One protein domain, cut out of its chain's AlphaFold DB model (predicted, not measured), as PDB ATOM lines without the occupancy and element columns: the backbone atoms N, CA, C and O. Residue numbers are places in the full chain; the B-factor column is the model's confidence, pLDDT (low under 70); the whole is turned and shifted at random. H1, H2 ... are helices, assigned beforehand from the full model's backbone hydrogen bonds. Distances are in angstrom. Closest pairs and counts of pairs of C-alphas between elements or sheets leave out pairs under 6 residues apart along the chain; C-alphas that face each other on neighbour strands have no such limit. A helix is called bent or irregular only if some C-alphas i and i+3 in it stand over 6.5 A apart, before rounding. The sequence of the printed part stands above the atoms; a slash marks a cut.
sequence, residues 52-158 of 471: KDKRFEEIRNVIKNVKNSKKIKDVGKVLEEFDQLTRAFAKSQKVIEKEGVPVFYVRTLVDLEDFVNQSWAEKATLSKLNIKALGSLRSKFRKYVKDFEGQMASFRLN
ATOM      1  N   LYS A  52     -35.096 -40.891  31.457       75.00
ATOM      2  CA  LYS A  52     -33.905 -41.277  30.690       75.00
ATOM      3  C   LYS A  52     -34.153 -41.059  29.199       75.00
ATOM      4  O   LYS A  52     -33.484 -40.241  28.570       75.00
ATOM      5  N   ASP A  53     -35.197 -41.700  28.670       80.94
ATOM      6  CA  ASP A  53     -35.537 -41.685  27.243       80.94
ATOM      7  C   ASP A  53     -35.773 -40.265  26.743       80.94
ATOM      8  O   ASP A  53     -35.221 -39.880  25.720       80.94
ATOM      9  N   LYS A  54     -36.503 -39.443  27.510       83.69
ATOM     10  CA  LYS A  54     -36.748 -38.027  27.183       83.69
ATOM     11  C   LYS A  54     -35.452 -37.220  27.027       83.69
ATOM     12  O   LYS A  54     -35.408 -36.298  26.217       83.69
ATOM     13  N   ARG A  55     -34.388 -37.553  27.772       81.88
ATOM     14  CA  ARG A  55     -33.079 -36.880  27.679       81.88
ATOM     15  C   ARG A  55     -32.210 -37.451  26.564       81.88
ATOM     16  O   ARG A  55     -31.593 -36.679  25.836       81.88
ATOM     17  N   PHE A  56     -32.197 -38.767  26.369       83.00
ATOM     18  CA  PHE A  56     -31.503 -39.357  25.224       83.00
ATOM     19  C   PHE A  56     -32.182 -38.999  23.893       83.00
ATOM     20  O   PHE A  56     -31.490 -38.821  22.899       83.00
ATOM     21  N   GLU A  57     -33.499 -38.795  23.866       86.69
ATOM     22  CA  GLU A  57     -34.247 -38.268  22.721       86.69
ATOM     23  C   GLU A  57     -33.936 -36.784  22.453       86.69
ATOM     24  O   GLU A  57     -33.673 -36.430  21.303       86.69
ATOM     25  N   GLU A  58     -33.863 -35.936  23.491       86.62
ATOM     26  CA  GLU A  58     -33.380 -34.543  23.387       86.62
ATOM     27  C   GLU A  58     -31.991 -34.503  22.716       86.62
ATOM     28  O   GLU A  58     -31.794 -33.786  21.732       86.62
ATOM     29  N   ILE A  59     -31.054 -35.351  23.158       85.69
ATOM     30  CA  ILE A  59     -29.703 -35.449  22.577       85.69
ATOM     31  C   ILE A  59     -29.732 -36.034  21.153       85.69
ATOM     32  O   ILE A  59     -29.112 -35.467  20.254       85.69
ATOM     33  N   ARG A  60     -30.463 -37.132  20.906       87.56
ATOM     34  CA  ARG A  60     -30.596 -37.760  19.574       87.56
ATOM     35  C   ARG A  60     -31.176 -36.789  18.542       87.56
ATOM     36  O   ARG A  60     -30.764 -36.824  17.384       87.56
ATOM     37  N   ASN A  61     -32.093 -35.907  18.938       89.94
ATOM     38  CA  ASN A  61     -32.666 -34.902  18.043       89.94
ATOM     39  C   ASN A  61     -31.692 -33.741  17.770       89.94
ATOM     40  O   ASN A  61     -31.535 -33.367  16.609       89.94
ATOM     41  N   VAL A  62     -30.929 -33.263  18.763       87.19
ATOM     42  CA  VAL A  62     -29.812 -32.326  18.498       87.19
ATOM     43  C   VAL A  62     -28.760 -32.966  17.578       87.19
ATOM     44  O   VAL A  62     -28.274 -32.318  16.656       87.19
ATOM     45  N   ILE A  63     -28.468 -34.260  17.735       87.12
ATOM     46  CA  ILE A  63     -27.564 -35.018  16.851       87.12
ATOM     47  C   ILE A  63     -28.071 -35.082  15.398       87.12
ATOM     48  O   ILE A  63     -27.267 -34.979  14.467       87.12
ATOM     49  N   LYS A  64     -29.387 -35.221  15.169       88.12
ATOM     50  CA  LYS A  64     -29.972 -35.137  13.814       88.12
ATOM     51  C   LYS A  64     -29.748 -33.750  13.202       88.12
ATOM     52  O   LYS A  64     -29.361 -33.672  12.036       88.12
ATOM     53  N   ASN A  65     -29.914 -32.686  13.989       87.38
ATOM     54  CA  ASN A  65     -29.681 -31.307  13.548       87.38
ATOM     55  C   ASN A  65     -28.200 -31.080  13.194       87.38
ATOM     56  O   ASN A  65     -27.908 -30.698  12.063       87.38
ATOM     57  N   VAL A  66     -27.268 -31.496  14.064       87.19
ATOM     58  CA  VAL A  66     -25.813 -31.488  13.794       87.19
ATOM     59  C   VAL A  66     -25.468 -32.206  12.484       87.19
ATOM     60  O   VAL A  66     -24.686 -31.698  11.676       87.19
ATOM     61  N   LYS A  67     -26.072 -33.374  12.218       86.00
ATOM     62  CA  LYS A  67     -25.878 -34.103  10.951       86.00
ATOM     63  C   LYS A  67     -26.471 -33.372   9.738       86.00
ATOM     64  O   LYS A  67     -25.961 -33.552   8.633       86.00
ATOM     65  N   ASN A  68     -27.504 -32.546   9.914       88.50
ATOM     66  CA  ASN A  68     -28.063 -31.702   8.858       88.50
ATOM     67  C   ASN A  68     -27.155 -30.493   8.566       88.50
ATOM     68  O   ASN A  68     -26.723 -30.300   7.431       88.50
ATOM     69  N   SER A  69     -26.760 -29.736   9.590       81.25
ATOM     70  CA  SER A  69     -25.886 -28.566   9.428       81.25
ATOM     71  C   SER A  69     -24.472 -28.944   8.949       81.25
ATOM     72  O   SER A  69     -23.891 -28.215   8.140       81.25
ATOM     73  N   LYS A  70     -23.965 -30.142   9.302       82.81
ATOM     74  CA  LYS A  70     -22.763 -30.757   8.692       82.81
ATOM     75  C   LYS A  70     -22.919 -30.979   7.177       82.81
ATOM     76  O   LYS A  70     -21.983 -30.685   6.437       82.81
ATOM     77  N   LYS A  71     -24.084 -31.440   6.693       83.88
ATOM     78  CA  LYS A  71     -24.364 -31.594   5.245       83.88
ATOM     79  C   LYS A  71     -24.449 -30.250   4.517       83.88
ATOM     80  O   LYS A  71     -23.963 -30.138   3.399       83.88
ATOM     81  N   ILE A  72     -25.040 -29.240   5.155       82.62
ATOM     82  CA  ILE A  72     -25.219 -27.889   4.591       82.62
ATOM     83  C   ILE A  72     -23.900 -27.074   4.625       82.62
ATOM     84  O   ILE A  72     -23.795 -26.038   3.974       82.62
ATOM     85  N   LYS A  73     -22.870 -27.545   5.351       77.56
ATOM     86  CA  LYS A  73     -21.611 -26.824   5.647       77.56
ATOM     87  C   LYS A  73     -21.828 -25.454   6.327       77.56
ATOM     88  O   LYS A  73     -20.972 -24.566   6.257       77.56
ATOM     89  N   ASP A  74     -22.944 -25.285   7.040       83.31
ATOM     90  CA  ASP A  74     -23.247 -24.068   7.802       83.31
ATOM     91  C   ASP A  74     -22.572 -24.110   9.179       83.31
ATOM     92  O   ASP A  74     -23.100 -24.634  10.162       83.31
ATOM     93  N   VAL A  75     -21.373 -23.535   9.248       81.25
ATOM     94  CA  VAL A  75     -20.571 -23.490  10.478       81.25
ATOM     95  C   VAL A  75     -21.220 -22.628  11.571       81.25
ATOM     96  O   VAL A  75     -20.968 -22.859  12.753       81.25
ATOM     97  N   GLY A  76     -22.060 -21.652  11.205       83.38
ATOM     98  CA  GLY A  76     -22.805 -20.845  12.174       83.38
ATOM     99  C   GLY A  76     -23.778 -21.717  12.961       83.38
ATOM    100  O   GLY A  76     -23.704 -21.773  14.188       83.38
ATOM    101  N   LYS A  77     -24.601 -22.493  12.248       84.56
ATOM    102  CA  LYS A  77     -25.550 -23.428  12.870       84.56
ATOM    103  C   LYS A  77     -24.855 -24.555  13.634       84.56
ATOM    104  O   LYS A  77     -25.233 -24.814  14.770       84.56
ATOM    105  N   VAL A  78     -23.770 -25.136  13.105       85.31
ATOM    106  CA  VAL A  78     -22.990 -26.161  13.837       85.31
ATOM    107  C   VAL A  78     -22.426 -25.621  15.166       85.31
ATOM    108  O   VAL A  78     -22.342 -26.363  16.144       85.31
ATOM    109  N   LEU A  79     -22.066 -24.334  15.250       85.50
ATOM    110  CA  LEU A  79     -21.618 -23.707  16.502       85.50
ATOM    111  C   LEU A  79     -22.755 -23.552  17.527       85.50
ATOM    112  O   LEU A  79     -22.528 -23.764  18.720       85.50
ATOM    113  N   GLU A  80     -23.958 -23.196  17.081       88.75
ATOM    114  CA  GLU A  80     -25.144 -23.082  17.940       88.75
ATOM    115  C   GLU A  80     -25.651 -24.453  18.396       88.75
ATOM    116  O   GLU A  80     -25.941 -24.648  19.575       88.75
ATOM    117  N   GLU A  81     -25.689 -25.435  17.497       86.75
ATOM    118  CA  GLU A  81     -26.058 -26.820  17.796       86.75
ATOM    119  C   GLU A  81     -25.047 -27.491  18.735       86.75
ATOM    120  O   GLU A  81     -25.451 -28.258  19.604       86.75
ATOM    121  N   PHE A  82     -23.752 -27.168  18.642       85.69
ATOM    122  CA  PHE A  82     -22.749 -27.624  19.611       85.69
ATOM    123  C   PHE A  82     -22.968 -27.009  21.008       85.69
ATOM    124  O   PHE A  82     -22.876 -27.706  22.025       85.69
ATOM    125  N   ASP A  83     -23.334 -25.726  21.084       88.62
ATOM    126  CA  ASP A  83     -23.737 -25.088  22.345       88.62
ATOM    127  C   ASP A  83     -25.058 -25.670  22.890       88.62
ATOM    128  O   ASP A  83     -25.236 -25.761  24.104       88.62
ATOM    129  N   GLN A  84     -25.982 -26.113  22.031       87.88
ATOM    130  CA  GLN A  84     -27.187 -26.842  22.447       87.88
ATOM    131  C   GLN A  84     -26.859 -28.264  22.925       87.88
ATOM    132  O   GLN A  84     -27.375 -28.690  23.957       87.88
ATOM    133  N   LEU A  85     -25.967 -28.977  22.233       86.25
ATOM    134  CA  LEU A  85     -25.546 -30.345  22.544       86.25
ATOM    135  C   LEU A  85     -24.837 -30.420  23.901       86.25
ATOM    136  O   LEU A  85     -25.149 -31.283  24.718       86.25
ATOM    137  N   THR A  86     -23.929 -29.480  24.174       85.44
ATOM    138  CA  THR A  86     -23.243 -29.369  25.472       85.44
ATOM    139  C   THR A  86     -24.207 -28.990  26.605       85.44
ATOM    140  O   THR A  86     -24.114 -29.550  27.700       85.44
ATOM    141  N   ARG A  87     -25.204 -28.127  26.353       87.31
ATOM    142  CA  ARG A  87     -26.291 -27.839  27.315       87.31
ATOM    143  C   ARG A  87     -27.195 -29.050  27.566       87.31
ATOM    144  O   ARG A  87     -27.584 -29.277  28.709       87.31
ATOM    145  N   ALA A  88     -27.536 -29.823  26.533       85.25
ATOM    146  CA  ALA A  88     -28.323 -31.050  26.665       85.25
ATOM    147  C   ALA A  88     -27.564 -32.101  27.488       85.25
ATOM    148  O   ALA A  88     -28.118 -32.636  28.448       85.25
ATOM    149  N   PHE A  89     -26.271 -32.294  27.198       82.44
ATOM    150  CA  PHE A  89     -25.384 -33.167  27.965       82.44
ATOM    151  C   PHE A  89     -25.344 -32.775  29.454       82.44
ATOM    152  O   PHE A  89     -25.597 -33.616  30.318       82.44
ATOM    153  N   ALA A  90     -25.152 -31.486  29.764       84.12
ATOM    154  CA  ALA A  90     -25.147 -30.979  31.140       84.12
ATOM    155  C   ALA A  90     -26.483 -31.203  31.885       84.12
ATOM    156  O   ALA A  90     -26.478 -31.575  33.057       84.12
ATOM    157  N   LYS A  91     -27.641 -31.054  31.217       83.00
ATOM    158  CA  LYS A  91     -28.958 -31.404  31.801       83.00
ATOM    159  C   LYS A  91     -29.081 -32.903  32.104       83.00
ATOM    160  O   LYS A  91     -29.735 -33.279  33.074       83.00
ATOM    161  N   SER A  92     -28.504 -33.751  31.251       77.94
ATOM    162  CA  SER A  92     -28.565 -35.215  31.356       77.94
ATOM    163  C   SER A  92     -27.476 -35.837  32.234       77.94
ATOM    164  O   SER A  92     -27.548 -37.032  32.508       77.94
ATOM    165  N   GLN A  93     -26.501 -35.057  32.713       75.06
ATOM    166  CA  GLN A  93     -25.351 -35.557  33.474       75.06
ATOM    167  C   GLN A  93     -25.765 -36.458  34.655       75.06
ATOM    168  O   GLN A  93     -25.229 -37.547  34.802       75.06
ATOM    169  N   LYS A  94     -26.812 -36.087  35.408       76.12
ATOM    170  CA  LYS A  94     -27.356 -36.873  36.542       76.12
ATOM    171  C   LYS A  94     -27.987 -38.229  36.167       76.12
ATOM    172  O   LYS A  94     -28.361 -39.000  37.053       76.12
ATOM    173  N   VAL A  95     -28.179 -38.484  34.873       74.12
ATOM    174  CA  VAL A  95     -28.603 -39.774  34.300       74.12
ATOM    175  C   VAL A  95     -27.373 -40.524  33.786       74.12
ATOM    176  O   VAL A  95     -27.170 -41.678  34.139       74.12
ATOM    177  N   ILE A  96     -26.495 -39.833  33.052       69.56
ATOM    178  CA  ILE A  96     -25.225 -40.356  32.520       69.56
ATOM    179  C   ILE A  96     -24.300 -40.869  33.642       69.56
ATOM    180  O   ILE A  96     -23.694 -41.926  33.506       69.56
ATOM    181  N   GLU A  97     -24.266 -40.201  34.798       71.44
ATOM    182  CA  GLU A  97     -23.561 -40.644  36.018       71.44
ATOM    183  C   GLU A  97     -24.058 -41.994  36.575       71.44
ATOM    184  O   GLU A  97     -23.387 -42.586  37.417       71.44
ATOM    185  N   LYS A  98     -25.219 -42.492  36.122       70.88
ATOM    186  CA  LYS A  98     -25.797 -43.786  36.525       70.88
ATOM    187  C   LYS A  98     -25.709 -44.870  35.451       70.88
ATOM    188  O   LYS A  98     -25.916 -46.033  35.777       70.88
ATOM    189  N   GLU A  99     -25.456 -44.498  34.196       64.38
ATOM    190  CA  GLU A  99     -25.588 -45.392  33.029       64.38
ATOM    191  C   GLU A  99     -24.344 -45.409  32.123       64.38
ATOM    192  O   GLU A  99     -24.253 -46.229  31.215       64.38
ATOM    193  N   GLY A 100     -23.361 -44.540  32.381       67.19
ATOM    194  CA  GLY A 100     -22.185 -44.359  31.531       67.19
ATOM    195  C   GLY A 100     -22.413 -43.355  30.397       67.19
ATOM    196  O   GLY A 100     -23.522 -42.873  30.161       67.19
ATOM    197  N   VAL A 101     -21.331 -42.999  29.695       70.06
ATOM    198  CA  VAL A 101     -21.383 -42.079  28.546       70.06
ATOM    199  C   VAL A 101     -21.846 -42.854  27.303       70.06
ATOM    200  O   VAL A 101     -21.144 -43.781  26.898       70.06
ATOM    201  N   PRO A 102     -22.982 -42.501  26.665       76.88
ATOM    202  CA  PRO A 102     -23.526 -43.307  25.572       76.88
ATOM    203  C   PRO A 102     -22.638 -43.337  24.319       76.88
ATOM    204  O   PRO A 102     -22.161 -42.295  23.860       76.88
ATOM    205  N   VAL A 103     -22.512 -44.516  23.699       78.19
ATOM    206  CA  VAL A 103     -21.721 -44.767  22.473       78.19
ATOM    207  C   VAL A 103     -22.045 -43.759  21.364       78.19
ATOM    208  O   VAL A 103     -21.151 -43.155  20.763       78.19
ATOM    209  N   PHE A 104     -23.339 -43.513  21.128       80.06
ATOM    210  CA  PHE A 104     -23.804 -42.593  20.089       80.06
ATOM    211  C   PHE A 104     -23.325 -41.147  20.296       80.06
ATOM    212  O   PHE A 104     -23.156 -40.421  19.316       80.06
ATOM    213  N   TYR A 105     -23.073 -40.727  21.542       82.31
ATOM    214  CA  TYR A 105     -22.545 -39.400  21.842       82.31
ATOM    215  C   TYR A 105     -21.092 -39.282  21.376       82.31
ATOM    216  O   TYR A 105     -20.756 -38.371  20.615       82.31
ATOM    217  N   VAL A 106     -20.247 -40.257  21.733       82.69
ATOM    218  CA  VAL A 106     -18.827 -40.253  21.349       82.69
ATOM    219  C   VAL A 106     -18.656 -40.397  19.833       82.69
ATOM    220  O   VAL A 106     -17.862 -39.654  19.254       82.69
ATOM    221  N   ARG A 107     -19.477 -41.229  19.164       83.50
ATOM    222  CA  ARG A 107     -19.543 -41.302  17.686       83.50
ATOM    223  C   ARG A 107     -19.731 -39.909  17.075       83.50
ATOM    224  O   ARG A 107     -19.002 -39.551  16.155       83.50
ATOM    225  N   THR A 108     -20.637 -39.091  17.625       82.44
ATOM    226  CA  THR A 108     -20.872 -37.723  17.124       82.44
ATOM    227  C   THR A 108     -19.780 -36.711  17.455       82.44
ATOM    228  O   THR A 108     -19.604 -35.762  16.694       82.44
ATOM    229  N   LEU A 109     -19.014 -36.907  18.532       83.00
ATOM    230  CA  LEU A 109     -17.844 -36.071  18.809       83.00
ATOM    231  C   LEU A 109     -16.705 -36.362  17.821       83.00
ATOM    232  O   LEU A 109     -16.127 -35.417  17.293       83.00
ATOM    233  N   VAL A 110     -16.440 -37.628  17.484       85.38
ATOM    234  CA  VAL A 110     -15.457 -37.987  16.440       85.38
ATOM    235  C   VAL A 110     -15.890 -37.441  15.069       85.38
ATOM    236  O   VAL A 110     -15.116 -36.756  14.402       85.38
ATOM    237  N   ASP A 111     -17.166 -37.621  14.705       82.75
ATOM    238  CA  ASP A 111     -17.790 -37.043  13.500       82.75
ATOM    239  C   ASP A 111     -17.611 -35.511  13.396       82.75
ATOM    240  O   ASP A 111     -17.515 -34.964  12.290       82.75
ATOM    241  N   LEU A 112     -17.612 -34.807  14.534       82.62
ATOM    242  CA  LEU A 112     -17.404 -33.361  14.624       82.62
ATOM    243  C   LEU A 112     -15.923 -32.971  14.585       82.62
ATOM    244  O   LEU A 112     -15.598 -31.960  13.964       82.62
ATOM    245  N   GLU A 113     -15.025 -33.752  15.190       84.12
ATOM    246  CA  GLU A 113     -13.581 -33.502  15.120       84.12
ATOM    247  C   GLU A 113     -13.093 -33.544  13.673       84.12
ATOM    248  O   GLU A 113     -12.466 -32.594  13.191       84.12
ATOM    249  N   ASP A 114     -13.447 -34.610  12.958       84.81
ATOM    250  CA  ASP A 114     -13.038 -34.802  11.572       84.81
ATOM    251  C   ASP A 114     -13.642 -33.714  10.671       84.81
ATOM    252  O   ASP A 114     -12.942 -33.157   9.823       84.81
ATOM    253  N   PHE A 115     -14.894 -33.304  10.915       82.94
ATOM    254  CA  PHE A 115     -15.525 -32.191  10.196       82.94
ATOM    255  C   PHE A 115     -14.861 -30.833  10.474       82.94
ATOM    256  O   PHE A 115     -14.674 -30.042   9.547       82.94
ATOM    257  N   VAL A 116     -14.476 -30.544  11.722       84.38
ATOM    258  CA  VAL A 116     -13.768 -29.302  12.082       84.38
ATOM    259  C   VAL A 116     -12.367 -29.278  11.467       84.38
ATOM    260  O   VAL A 116     -11.932 -28.227  10.991       84.38
ATOM    261  N   ASN A 117     -11.674 -30.417  11.417       84.94
ATOM    262  CA  ASN A 117     -10.361 -30.532  10.784       84.94
ATOM    263  C   ASN A 117     -10.447 -30.404   9.250       84.94
ATOM    264  O   ASN A 117      -9.680 -29.634   8.667       84.94
ATOM    265  N   GLN A 118     -11.422 -31.054   8.605       83.94
ATOM    266  CA  GLN A 118     -11.709 -30.908   7.169       83.94
ATOM    267  C   GLN A 118     -12.078 -29.459   6.813       83.94
ATOM    268  O   GLN A 118     -11.465 -28.860   5.933       83.94
ATOM    269  N   SER A 119     -13.004 -28.848   7.555       79.94
ATOM    270  CA  SER A 119     -13.425 -27.457   7.328       79.94
ATOM    271  C   SER A 119     -12.296 -26.447   7.575       79.94
ATOM    272  O   SER A 119     -12.264 -25.383   6.961       79.94
ATOM    273  N   TRP A 120     -11.335 -26.770   8.450       77.81
ATOM    274  CA  TRP A 120     -10.137 -25.953   8.659       77.81
ATOM    275  C   TRP A 120      -9.096 -26.102   7.535       77.81
ATOM    276  O   TRP A 120      -8.353 -25.154   7.267       77.81
ATOM    277  N   ALA A 121      -9.050 -27.246   6.846       80.75
ATOM    278  CA  ALA A 121      -8.299 -27.390   5.599       80.75
ATOM    279  C   ALA A 121      -8.974 -26.602   4.458       80.75
ATOM    280  O   ALA A 121      -8.311 -25.829   3.768       80.75
ATOM    281  N   GLU A 122     -10.303 -26.689   4.343       78.12
ATOM    282  CA  GLU A 122     -11.132 -25.926   3.394       78.12
ATOM    283  C   GLU A 122     -11.297 -24.426   3.744       78.12
ATOM    284  O   GLU A 122     -12.053 -23.716   3.087       78.12
ATOM    285  N   LYS A 123     -10.567 -23.878   4.726       68.12
ATOM    286  CA  LYS A 123     -10.711 -22.488   5.228       68.12
ATOM    287  C   LYS A 123     -10.688 -21.362   4.174       68.12
ATOM    288  O   LYS A 123     -11.006 -20.228   4.513       68.12
ATOM    289  N   ALA A 124     -10.240 -21.637   2.948       66.38
ATOM    290  CA  ALA A 124     -10.159 -20.681   1.843       66.38
ATOM    291  C   ALA A 124     -11.407 -20.663   0.933       66.38
ATOM    292  O   ALA A 124     -11.563 -19.718   0.167       66.38
ATOM    293  N   THR A 125     -12.290 -21.666   1.007       70.69
ATOM    294  CA  THR A 125     -13.529 -21.750   0.200       70.69
ATOM    295  C   THR A 125     -14.769 -21.245   0.945       70.69
ATOM    296  O   THR A 125     -15.859 -21.196   0.380       70.69
ATOM    297  N   LEU A 126     -14.622 -20.877   2.222       63.69
ATOM    298  CA  LEU A 126     -15.716 -20.530   3.129       63.69
ATOM    299  C   LEU A 126     -15.889 -19.013   3.287       63.69
ATOM    300  O   LEU A 126     -14.946 -18.234   3.163       63.69
ATOM    301  N   SER A 127     -17.112 -18.583   3.612       77.38
ATOM    302  CA  SER A 127     -17.425 -17.166   3.832       77.38
ATOM    303  C   SER A 127     -16.658 -16.580   5.029       77.38
ATOM    304  O   SER A 127     -16.339 -17.278   5.996       77.38
ATOM    305  N   LYS A 128     -16.417 -15.260   5.019       76.69
ATOM    306  CA  LYS A 128     -15.737 -14.540   6.120       76.69
ATOM    307  C   LYS A 128     -16.417 -14.765   7.485       76.69
ATOM    308  O   LYS A 128     -15.735 -14.841   8.507       76.69
ATOM    309  N   LEU A 129     -17.745 -14.922   7.497       78.88
ATOM    310  CA  LEU A 129     -18.526 -15.254   8.694       78.88
ATOM    311  C   LEU A 129     -18.276 -16.703   9.145       78.88
ATOM    312  O   LEU A 129     -17.967 -16.929  10.316       78.88
ATOM    313  N   ASN A 130     -18.304 -17.668   8.221       77.69
ATOM    314  CA  ASN A 130     -18.069 -19.082   8.527       77.69
ATOM    315  C   ASN A 130     -16.628 -19.331   9.005       77.69
ATOM    316  O   ASN A 130     -16.422 -20.137   9.907       77.69
ATOM    317  N   ILE A 131     -15.635 -18.593   8.496       81.19
ATOM    318  CA  ILE A 131     -14.244 -18.643   8.988       81.19
ATOM    319  C   ILE A 131     -14.154 -18.161  10.450       81.19
ATOM    320  O   ILE A 131     -13.476 -18.786  11.272       81.19
ATOM    321  N   LYS A 132     -14.874 -17.088  10.815       83.88
ATOM    322  CA  LYS A 132     -14.957 -16.608  12.207       83.88
ATOM    323  C   LYS A 132     -15.666 -17.628  13.111       83.88
ATOM    324  O   LYS A 132     -15.201 -17.881  14.225       83.88
ATOM    325  N   ALA A 133     -16.736 -18.256  12.617       83.69
ATOM    326  CA  ALA A 133     -17.428 -19.340  13.311       83.69
ATOM    327  C   ALA A 133     -16.521 -20.573  13.505       83.69
ATOM    328  O   ALA A 133     -16.446 -21.077  14.624       83.69
ATOM    329  N   LEU A 134     -15.741 -20.989  12.494       80.19
ATOM    330  CA  LEU A 134     -14.759 -22.083  12.599       80.19
ATOM    331  C   LEU A 134     -13.711 -21.814  13.680       80.19
ATOM    332  O   LEU A 134     -13.382 -22.713  14.449       80.19
ATOM    333  N   GLY A 135     -13.190 -20.585  13.757       85.12
ATOM    334  CA  GLY A 135     -12.234 -20.199  14.796       85.12
ATOM    335  C   GLY A 135     -12.810 -20.347  16.209       85.12
ATOM    336  O   GLY A 135     -12.138 -20.870  17.099       85.12
ATOM    337  N   SER A 136     -14.073 -19.954  16.398       86.06
ATOM    338  CA  SER A 136     -14.809 -20.126  17.658       86.06
ATOM    339  C   SER A 136     -15.079 -21.604  17.964       86.06
ATOM    340  O   SER A 136     -14.694 -22.095  19.028       86.06
ATOM    341  N   LEU A 137     -15.641 -22.343  17.000       84.06
ATOM    342  CA  LEU A 137     -15.960 -23.767  17.102       84.06
ATOM    343  C   LEU A 137     -14.715 -24.593  17.436       84.06
ATOM    344  O   LEU A 137     -14.697 -25.273  18.454       84.06
ATOM    345  N   ARG A 138     -13.619 -24.451  16.681       84.44
ATOM    346  CA  ARG A 138     -12.339 -25.143  16.930       84.44
ATOM    347  C   ARG A 138     -11.672 -24.740  18.255       84.44
ATOM    348  O   ARG A 138     -10.802 -25.460  18.751       84.44
ATOM    349  N   SER A 139     -12.032 -23.594  18.833       85.44
ATOM    350  CA  SER A 139     -11.565 -23.163  20.158       85.44
ATOM    351  C   SER A 139     -12.384 -23.798  21.285       85.44
ATOM    352  O   SER A 139     -11.800 -24.351  22.216       85.44
ATOM    353  N   LYS A 140     -13.722 -23.798  21.182       83.00
ATOM    354  CA  LYS A 140     -14.620 -24.490  22.125       83.00
ATOM    355  C   LYS A 140     -14.420 -26.006  22.085       83.00
ATOM    356  O   LYS A 140     -14.189 -26.626  23.117       83.00
ATOM    357  N   PHE A 141     -14.446 -26.580  20.886       83.31
ATOM    358  CA  PHE A 141     -14.388 -28.016  20.649       83.31
ATOM    359  C   PHE A 141     -13.109 -28.635  21.226       83.31
ATOM    360  O   PHE A 141     -13.200 -29.563  22.014       83.31
ATOM    361  N   ARG A 142     -11.923 -28.054  20.977       82.81
ATOM    362  CA  ARG A 142     -10.660 -28.545  21.578       82.81
ATOM    363  C   ARG A 142     -10.590 -28.430  23.103       82.81
ATOM    364  O   ARG A 142      -9.829 -29.172  23.712       82.81
ATOM    365  N   LYS A 143     -11.334 -27.508  23.727       83.25
ATOM    366  CA  LYS A 143     -11.449 -27.472  25.194       83.25
ATOM    367  C   LYS A 143     -12.307 -28.632  25.692       83.25
ATOM    368  O   LYS A 143     -11.916 -29.279  26.647       83.25
ATOM    369  N   TYR A 144     -13.418 -28.904  25.006       78.19
ATOM    370  CA  TYR A 144     -14.358 -29.966  25.357       78.19
ATOM    371  C   TYR A 144     -13.792 -31.372  25.105       78.19
ATOM    372  O   TYR A 144     -13.871 -32.226  25.976       78.19
ATOM    373  N   VAL A 145     -13.150 -31.605  23.951       74.75
ATOM    374  CA  VAL A 145     -12.530 -32.896  23.585       74.75
ATOM    375  C   VAL A 145     -11.573 -33.395  24.660       74.75
ATOM    376  O   VAL A 145     -11.586 -34.585  24.950       74.75
ATOM    377  N   LYS A 146     -10.795 -32.501  25.282       78.62
ATOM    378  CA  LYS A 146      -9.797 -32.851  26.299       78.62
ATOM    379  C   LYS A 146     -10.389 -33.638  27.478       78.62
ATOM    380  O   LYS A 146      -9.724 -34.517  28.020       78.62
ATOM    381  N   ASP A 147     -11.639 -33.361  27.842       71.12
ATOM    382  CA  ASP A 147     -12.322 -34.023  28.960       71.12
ATOM    383  C   ASP A 147     -12.860 -35.422  28.573       71.12
ATOM    384  O   ASP A 147     -13.155 -36.242  29.440       71.12
ATOM    385  N   PHE A 148     -12.934 -35.723  27.268       67.62
ATOM    386  CA  PHE A 148     -13.419 -36.987  26.692       67.62
ATOM    387  C   PHE A 148     -12.343 -37.751  25.893       67.62
ATOM    388  O   PHE A 148     -12.622 -38.817  25.346       67.62
ATOM    389  N   GLU A 149     -11.113 -37.240  25.819       62.62
ATOM    390  CA  GLU A 149     -10.047 -37.704  24.915       62.62
ATOM    391  C   GLU A 149      -9.704 -39.190  25.127       62.62
ATOM    392  O   GLU A 149      -9.555 -39.941  24.163       62.62
ATOM    393  N   GLY A 150      -9.710 -39.656  26.382       62.72
ATOM    394  CA  GLY A 150      -9.530 -41.073  26.723       62.72
ATOM    395  C   GLY A 150     -10.672 -41.986  26.253       62.72
ATOM    396  O   GLY A 150     -10.415 -43.117  25.847       62.72
ATOM    397  N   GLN A 151     -11.916 -41.494  26.235       58.62
ATOM    398  CA  GLN A 151     -13.062 -42.239  25.697       58.62
ATOM    399  C   GLN A 151     -13.044 -42.238  24.161       58.62
ATOM    400  O   GLN A 151     -13.281 -43.269  23.535       58.62
ATOM    401  N   MET A 152     -12.688 -41.114  23.526       57.81
ATOM    402  CA  MET A 152     -12.502 -41.068  22.069       57.81
ATOM    403  C   MET A 152     -11.379 -42.003  21.610       57.81
ATOM    404  O   MET A 152     -11.515 -42.648  20.572       57.81
ATOM    405  N   ALA A 153     -10.301 -42.130  22.390       60.19
ATOM    406  CA  ALA A 153      -9.241 -43.097  22.129       60.19
ATOM    407  C   ALA A 153      -9.752 -44.548  22.204       60.19
ATOM    408  O   ALA A 153      -9.506 -45.314  21.274       60.19
ATOM    409  N   SER A 154     -10.521 -44.925  23.236       60.50
ATOM    410  CA  SER A 154     -11.073 -46.287  23.328       60.50
ATOM    411  C   SER A 154     -12.057 -46.614  22.198       60.50
ATOM    412  O   SER A 154     -12.006 -47.720  21.666       60.50
ATOM    413  N   PHE A 155     -12.886 -45.658  21.761       53.19
ATOM    414  CA  PHE A 155     -13.798 -45.847  20.619       53.19
ATOM    415  C   PHE A 155     -13.105 -45.793  19.244       53.19
ATOM    416  O   PHE A 155     -13.623 -46.356  18.284       53.19
ATOM    417  N   ARG A 156     -11.927 -45.159  19.125       60.25
ATOM    418  CA  ARG A 156     -11.077 -45.248  17.919       60.25
ATOM    419  C   ARG A 156     -10.289 -46.562  17.842       60.25
ATOM    420  O   ARG A 156      -9.964 -46.988  16.739       60.25
ATOM    421  N   LEU A 157      -9.976 -47.183  18.981       50.25
ATOM    422  CA  LEU A 157      -9.287 -48.478  19.049       50.25
ATOM    423  C   LEU A 157     -10.250 -49.659  18.864       50.25
ATOM    424  O   LEU A 157      -9.934 -50.579  18.116       50.25
ATOM    425  N   ASN A 158     -11.435 -49.595  19.480       52.00
ATOM    426  CA  ASN A 158     -12.513 -50.561  19.287       52.00
ATOM    427  C   ASN A 158     -13.691 -49.892  18.551       52.00
ATOM    428  O   ASN A 158     -14.592 -49.357  19.208       52.00
TER     429      ASN A 158
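Overview. This is residues 52 to 158 of the 471 residues of the protein "eIF-3c_N domain-containing protein" of Ramazzottius varieornatus (UniProt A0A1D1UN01). Four helical rods, H1, H2, H3 and H4a, form an up-and-down bundle, each running against the one before it. The bundle is not fully closed, with H1 and H3 close but not clearly touching, and H4 then bends sharply, its short last arm H4b turning across H3. The printed part has 107 residues with four named helices, H1 to H4 in chain order, and no named strand; the class is all helix. It is compact, with a radius of gyration of the C-alphas of 14.0 A, and spans 44 by 29 by 20 A, only just elongated.

Along the chain. Find C-alpha 53 at (-35.537, -41.685, 27.243); from there H1, residues 53 to 72, runs 28.5 A. H2, residues 75 to 99, runs 31.8 A; it is irregular, with C-alphas 91 and 94 7.4 A apart and a kink of 64 degrees near residue 93. H3, residues 103 to 121, runs 27.7 A. H4, residues 128 to 157, was assigned as one helix by its hydrogen bonds but is bent, with C-alphas 147 and 150 7.9 A apart. Its arm H4a, residues 128 to 147, runs 30.2 A; H4b, residues 150 to 157, ends at C-alpha 157, (-9.287, -48.478, 19.049).

Arrangement. Look first at the hairpin of H1 and H2, which touch at a shallow tilt of 23 degrees, opposite ways; their closest C-alphas, Ser 69 and Val 78, are 5.8 A apart. H1 and H3 are close but not clearly touching, with closest C-alphas Ile 63 and Thr 108 at 7.2 A. H2 and H3 are near each other. With residues 75 to 79 alone, H2 touches H4a, closest at the C-alphas of Val 75 and Asn 130, 5.4 A. H3 and H4a form a hairpin at a steep tilt of 41 degrees, closest at the C-alphas of Val 116 and Arg 138, 6.5 A. H3 touches H4b with residues 106 to 110 alone, about perpendicular at 85 degrees, closest at the C-alphas of Val 106 and Met 152, 6.4 A. Every O i to N i+4 pair is within hydrogen-bond range in H1, H3 and H4b, against 18 of 21 in H2 and 12 of 16 in H4a.

Size, cuts and confidence. The C-alphas farthest apart, Lys 98 and Ala 124, are 44.5 A apart. The printed part has no cut and no long link. Confidence is under 70 at 17 residues, among them 148 to 158.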